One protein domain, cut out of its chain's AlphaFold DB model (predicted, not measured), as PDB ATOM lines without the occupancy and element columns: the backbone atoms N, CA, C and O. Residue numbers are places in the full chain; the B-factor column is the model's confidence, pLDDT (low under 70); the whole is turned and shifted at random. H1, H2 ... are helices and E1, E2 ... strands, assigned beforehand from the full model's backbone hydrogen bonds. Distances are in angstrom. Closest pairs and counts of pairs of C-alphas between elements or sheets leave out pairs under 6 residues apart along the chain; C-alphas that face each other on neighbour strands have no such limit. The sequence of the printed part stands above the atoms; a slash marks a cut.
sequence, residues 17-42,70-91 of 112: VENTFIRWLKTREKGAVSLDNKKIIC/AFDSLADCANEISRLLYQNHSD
ATOM      1  N   VAL A  17     198.057 233.172 203.937       92.56
ATOM      2  CA  VAL A  17     198.395 233.476 205.335       92.56
ATOM      3  C   VAL A  17     199.354 232.426 205.895       92.56
ATOM      4  O   VAL A  17     200.410 232.771 206.429       92.56
ATOM      5  N   GLU A  18     199.046 231.144 205.690       93.12
ATOM      6  CA  GLU A  18     199.923 230.026 206.052       93.12
ATOM      7  C   GLU A  18     201.291 230.128 205.385       93.12
ATOM      8  O   GLU A  18     202.317 229.990 206.050       93.12
ATOM      9  N   ASN A  19     201.341 230.435 204.088       94.31
ATOM     10  CA  ASN A  19     202.604 230.591 203.373       94.31
ATOM     11  C   ASN A  19     203.442 231.761 203.903       94.31
ATOM     12  O   ASN A  19     204.662 231.617 204.027       94.31
ATOM     13  N   THR A  20     202.824 232.901 204.226       95.25
ATOM     14  CA  THR A  20     203.514 234.027 204.873       95.25
ATOM     15  C   THR A  20     204.108 233.594 206.209       95.25
ATOM     16  O   THR A  20     205.294 233.822 206.460       95.25
ATOM     17  N   PHE A  21     203.319 232.903 207.032       95.31
ATOM     18  CA  PHE A  21     203.763 232.438 208.339       95.31
ATOM     19  C   PHE A  21     204.892 231.401 208.235       95.31
ATOM     20  O   PHE A  21     205.932 231.543 208.874       95.31
ATOM     21  N   ILE A  22     204.764 230.409 207.350       94.31
ATOM     22  CA  ILE A  22     205.793 229.386 207.106       94.31
ATOM     23  C   ILE A  22     207.093 230.011 206.593       94.31
ATOM     24  O   ILE A  22     208.178 229.570 206.979       94.31
ATOM     25  N   ARG A  23     207.023 231.023 205.719       95.38
ATOM     26  CA  ARG A  23     208.220 231.739 205.246       95.38
ATOM     27  C   ARG A  23     208.957 232.413 206.396       95.38
ATOM     28  O   ARG A  23     210.176 232.299 206.451       95.38
ATOM     29  N   TRP A  24     208.231 233.040 207.316       95.38
ATOM     30  CA  TRP A  24     208.820 233.611 208.526       95.38
ATOM     31  C   TRP A  24     209.402 232.529 209.449       95.38
ATOM     32  O   TRP A  24     210.535 232.648 209.896       95.38
ATOM     33  N   LEU A  25     208.712 231.401 209.647       94.12
ATOM     34  CA  LEU A  25     209.246 230.284 210.439       94.12
ATOM     35  C   LEU A  25     210.540 229.690 209.865       94.12
ATOM     36  O   LEU A  25     211.396 229.230 210.616       94.12
ATOM     37  N   LYS A  26     210.717 229.696 208.539       93.38
ATOM     38  CA  LYS A  26     211.951 229.211 207.894       93.38
ATOM     39  C   LYS A  26     213.184 230.052 208.232       93.38
ATOM     40  O   LYS A  26     214.291 229.556 208.046       93.38
ATOM     41  N   THR A  27     213.014 231.280 208.718       93.50
ATOM     42  CA  THR A  27     214.129 232.128 209.166       93.50
ATOM     43  C   THR A  27     214.464 231.923 210.644       93.50
ATOM     44  O   THR A  27     215.338 232.609 211.168       93.50
ATOM     45  N   ARG A  28     213.756 231.022 211.335       92.62
ATOM     46  CA  ARG A  28     213.915 230.747 212.765       92.62
ATOM     47  C   ARG A  28     214.596 229.407 212.986       92.62
ATOM     48  O   ARG A  28     214.440 228.468 212.202       92.62
ATOM     49  N   GLU A  29     215.333 229.314 214.085       93.19
ATOM     50  CA  GLU A  29     215.871 228.041 214.550       93.19
ATOM     51  C   GLU A  29     214.713 227.090 214.880       93.19
ATOM     52  O   GLU A  29     213.689 227.506 215.425       93.19
ATOM     53  N   LYS A  30     214.863 225.813 214.522       92.56
ATOM     54  CA  LYS A  30     213.860 224.780 214.782       92.56
ATOM     55  C   LYS A  30     214.447 223.666 215.634       92.56
ATOM     56  O   LYS A  30     215.559 223.205 215.383       92.56
ATOM     57  N   GLY A  31     213.651 223.191 216.579       88.38
ATOM     58  CA  GLY A  31     213.902 222.000 217.374       88.38
ATOM     59  C   GLY A  31     212.800 220.966 217.166       88.38
ATOM     60  O   GLY A  31     211.740 221.255 216.604       88.38
ATOM     61  N   ALA A  32     213.047 219.747 217.630       85.81
ATOM     62  CA  ALA A  32     212.019 218.722 217.735       85.81
ATOM     63  C   ALA A  32     211.891 218.301 219.198       85.81
ATOM     64  O   ALA A  32     212.890 217.979 219.839       85.81
ATOM     65  N   VAL A  33     210.663 218.278 219.706       81.31
ATOM     66  CA  VAL A  33     210.339 217.782 221.047       81.31
ATOM     67  C   VAL A  33     209.451 216.550 220.924       81.31
ATOM     68  O   VAL A  33     208.658 216.439 219.991       81.31
ATOM     69  N   SER A  34     209.608 215.593 221.836       78.62
ATOM     70  CA  SER A  34     208.726 214.426 221.908       78.62
ATOM     71  C   SER A  34     207.616 214.710 222.914       78.62
ATOM     72  O   SER A  34     207.906 214.899 224.093       78.62
ATOM     73  N   LEU A  35     206.367 214.742 222.456       72.00
ATOM     74  CA  LEU A  35     205.173 214.865 223.292       72.00
ATOM     75  C   LEU A  35     204.294 213.640 223.036       72.00
ATOM     76  O   LEU A  35     203.946 213.378 221.886       72.00
ATOM     77  N   ASP A  36     203.977 212.865 224.072       76.69
ATOM     78  CA  ASP A  36     203.163 211.642 223.966       76.69
ATOM     79  C   ASP A  36     203.636 210.680 222.857       76.69
ATOM     80  O   ASP A  36     202.852 210.175 222.052       76.69
ATOM     81  N   ASN A  37     204.954 210.457 222.777       81.50
ATOM     82  CA  ASN A  37     205.631 209.661 221.740       81.50
ATOM     83  C   ASN A  37     205.475 210.181 220.298       81.50
ATOM     84  O   ASN A  37     205.849 209.495 219.344       81.50
ATOM     85  N   LYS A  38     204.974 211.406 220.116       81.81
ATOM     86  CA  LYS A  38     204.934 212.101 218.830       81.81
ATOM     87  C   LYS A  38     206.033 213.151 218.782       81.81
ATOM     88  O   LYS A  38     206.178 213.970 219.685       81.81
ATOM     89  N   LYS A  39     206.798 213.152 217.691       85.31
ATOM     90  CA  LYS A  39     207.769 214.213 217.416       85.31
ATOM     91  C   LYS A  39     207.030 215.439 216.895       85.31
ATOM     92  O   LYS A  39     206.411 215.381 215.834       85.31
ATOM     93  N   ILE A  40     207.127 216.535 217.631       87.19
ATOM     94  CA  ILE A  40     206.557 217.831 217.288       87.19
ATOM     95  C   ILE A  40     207.700 218.779 216.942       87.19
ATOM     96  O   ILE A  40     208.710 218.826 217.644       87.19
ATOM     97  N   ILE A  41     207.547 219.519 215.846       91.69
ATOM     98  CA  ILE A  41     208.483 220.579 215.469       91.69
ATOM     99  C   ILE A  41     208.077 221.857 216.198       91.69
ATOM    100  O   ILE A  41     206.909 222.264 216.144       91.69
ATOM    101  N   CYS A  42     209.061 222.480 216.835       92.25
ATOM    102  CA  CYS A  42     208.935 223.781 217.471       92.25
ATOM    103  C   CYS A  42     209.973 224.740 216.889       92.25
ATOM    104  O   CYS A  42     211.064 224.327 216.494       92.25
ATOM    105  N   ALA A  70     210.005 235.406 230.832       79.19
ATOM    106  CA  ALA A  70     209.035 234.684 230.015       79.19
ATOM    107  C   ALA A  70     207.881 235.556 229.502       79.19
ATOM    108  O   ALA A  70     207.317 235.251 228.456       79.19
ATOM    109  N   PHE A  71     207.507 236.606 230.234       82.44
ATOM    110  CA  PHE A  71     206.440 237.520 229.827       82.44
ATOM    111  C   PHE A  71     206.887 238.448 228.699       82.44
ATOM    112  O   PHE A  71     206.177 238.556 227.703       82.44
ATOM    113  N   ASP A  72     208.069 239.051 228.830       87.69
ATOM    114  CA  ASP A  72     208.617 239.974 227.832       87.69
ATOM    115  C   ASP A  72     208.908 239.230 226.527       87.69
ATOM    116  O   ASP A  72     208.439 239.631 225.465       87.69
ATOM    117  N   SER A  73     209.540 238.055 226.621       89.38
ATOM    118  CA  SER A  73     209.795 237.191 225.460       89.38
ATOM    119  C   SER A  73     208.498 236.794 224.735       89.38
ATOM    120  O   SER A  73     208.431 236.791 223.503       89.38
ATOM    121  N   LEU A  74     207.438 236.466 225.488       91.06
ATOM    122  CA  LEU A  74     206.128 236.141 224.915       91.06
ATOM    123  C   LEU A  74     205.476 237.352 224.252       91.06
ATOM    124  O   LEU A  74     204.936 237.205 223.156       91.06
ATOM    125  N   ALA A  75     205.523 238.516 224.896       91.31
ATOM    126  CA  ALA A  75     204.971 239.750 224.355       91.31
ATOM    127  C   ALA A  75     205.680 240.142 223.053       91.31
ATOM    128  O   ALA A  75     205.014 240.415 222.054       91.31
ATOM    129  N   ASP A  76     207.010 240.089 223.030       93.12
ATOM    130  CA  ASP A  76     207.813 240.414 221.854       93.12
ATOM    131  C   ASP A  76     207.512 239.466 220.691       93.12
ATOM    132  O   ASP A  76     207.201 239.922 219.584       93.12
ATOM    133  N   CYS A  77     207.505 238.151 220.935       93.81
ATOM    134  CA  CYS A  77     207.186 237.187 219.882       93.81
ATOM    135  C   CYS A  77     205.724 237.325 219.398       93.81
ATOM    136  O   CYS A  77     205.464 237.282 218.193       93.81
ATOM    137  N   ALA A  78     204.760 237.546 220.299       94.56
ATOM    138  CA  ALA A  78     203.352 237.749 219.937       94.56
ATOM    139  C   ALA A  78     203.139 239.026 219.103       94.56
ATOM    140  O   ALA A  78     202.385 239.019 218.121       94.56
ATOM    141  N   ASN A  79     203.836 240.108 219.453       95.12
ATOM    142  CA  ASN A  79     203.822 241.362 218.702       95.12
ATOM    143  C   ASN A  79     204.447 241.190 217.319       95.12
ATOM    144  O   ASN A  79     203.901 241.691 216.334       95.12
ATOM    145  N   GLU A  80     205.554 240.453 217.215       95.69
ATOM    146  CA  GLU A  80     206.193 240.191 215.929       95.69
ATOM    147  C   GLU A  80     205.284 239.383 214.993       95.69
ATOM    148  O   GLU A  80     205.111 239.755 213.829       95.69
ATOM    149  N   ILE A  81     204.642 238.331 215.511       95.38
ATOM    150  CA  ILE A  81     203.669 237.524 214.762       95.38
ATOM    151  C   ILE A  81     202.484 238.385 214.318       95.38
ATOM    152  O   ILE A  81     202.101 238.347 213.147       95.38
ATOM    153  N   SER A  82     201.927 239.191 215.226       95.31
ATOM    154  CA  SER A  82     200.810 240.085 214.903       95.31
ATOM    155  C   SER A  82     201.204 241.059 213.794       95.31
ATOM    156  O   SER A  82     200.488 241.193 212.803       95.31
ATOM    157  N   ARG A  83     202.383 241.685 213.906       95.75
ATOM    158  CA  ARG A  83     202.896 242.620 212.902       95.75
ATOM    159  C   ARG A  83     203.081 241.945 211.546       95.75
ATOM    160  O   ARG A  83     202.640 242.495 210.543       95.75
ATOM    161  N   LEU A  84     203.697 240.763 211.515       95.69
ATOM    162  CA  LEU A  84     203.887 239.982 210.293       95.69
ATOM    163  C   LEU A  84     202.550 239.712 209.593       95.69
ATOM    164  O   LEU A  84     202.434 239.941 208.388       95.69
ATOM    165  N   LEU A  85     201.560 239.210 210.331       94.94
ATOM    166  CA  LEU A  85     200.281 238.812 209.753       94.94
ATOM    167  C   LEU A  85     199.487 240.033 209.279       94.94
ATOM    168  O   LEU A  85     199.110 240.066 208.112       94.94
ATOM    169  N   TYR A  86     199.342 241.069 210.109       94.81
ATOM    170  CA  TYR A  86     198.588 242.273 209.740       94.81
ATOM    171  C   TYR A  86     199.226 243.083 208.603       94.81
ATOM    172  O   TYR A  86     198.505 243.679 207.807       94.81
ATOM    173  N   GLN A  87     200.560 243.100 208.481       94.38
ATOM    174  CA  GLN A  87     201.236 243.794 207.374       94.38
ATOM    175  C   GLN A  87     201.027 243.115 206.016       94.38
ATOM    176  O   GLN A  87     201.126 243.780 204.987       94.38
ATOM    177  N   ASN A  88     200.782 241.804 206.001       93.69
ATOM    178  CA  ASN A  88     200.629 241.036 204.764       93.69
ATOM    179  C   ASN A  88     199.165 240.707 204.453       93.69
ATOM    180  O   ASN A  88     198.835 240.487 203.292       93.69
ATOM    181  N   HIS A  89     198.306 240.667 205.475       91.38
ATOM    182  CA  HIS A  89     196.922 240.215 205.387       91.38
ATOM    183  C   HIS A  89     196.058 241.031 206.363       91.38
ATOM    184  O   HIS A  89     195.967 240.708 207.548       91.38
ATOM    185  N   SER A  90     195.423 242.103 205.876       87.38
ATOM    186  CA  SER A  90     194.607 243.012 206.705       87.38
ATOM    187  C   SER A  90     193.390 242.343 207.342       87.38
ATOM    188  O   SER A  90     192.931 242.772 208.396       87.38
ATOM    189  N   ASP A  91     192.891 241.283 206.711       86.62
ATOM    190  CA  ASP A  91     191.597 240.672 207.031       86.62
ATOM    191  C   ASP A  91     191.733 239.518 208.042       86.62
ATOM    192  O   ASP A  91     190.787 238.773 208.304       86.62
TER     193      ASP A  91
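AT A GLANCE: This is residues 17 to 42 and 70 to 91 of the 112 residues of an uncharacterized protein of Salmonella enterica subsp. arizonae (UniProt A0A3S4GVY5). A strand hairpin, E1 and E2, and a long helix, H2, form two arms of an open frame joined at the short helix H1. H2 packs on H1 with residues 84 to 88 alone, while its residues 70 to 80 stick out. The printed 48 residues hold H1, E1, E2 and H2 in that order, class mixed, with an antiparallel sheet E1 - E2. The whole is loose, with a radius of gyration of the C-alphas of 13.2 A and spans of 38 by 27 by 19 A.

IN THESE COORDINATES: E1 is residues 30 to 35, 15.7 A; E2 is 38 to 42, 12.4 A. H1 is 17 to 25, 12.4 A, from C-alpha 17 at (198.395, 233.476, 205.335). H2 is 70 to 88, 27.4 A, ending at C-alpha 88 (200.629, 241.036, 204.764).

HOW THE PARTS SIT: The hairpin E1 and E2 is antiparallel at 149 degrees; N 33 and O 40 are within hydrogen-bond range at 2.9 A. H1 and H2 touch, closest at the C-alphas of Val 17 and Leu 85, 7.2 A, at a steep tilt of 48 degrees, opposite ways. E1 and H2 are apart. In H1 and H2 every O i to N i+4 pair is within hydrogen-bond range.

THE WHOLE: The farthest C-alphas, Asn 37 and Ser 90, are 38.2 A apart. Residues 43 to 69 are cut out, a C-alpha gap of 16.6 A. Of the links printed whole, H1 to E1 and E1 to E2 are tight. No printed residue is under 70 in pLDDT.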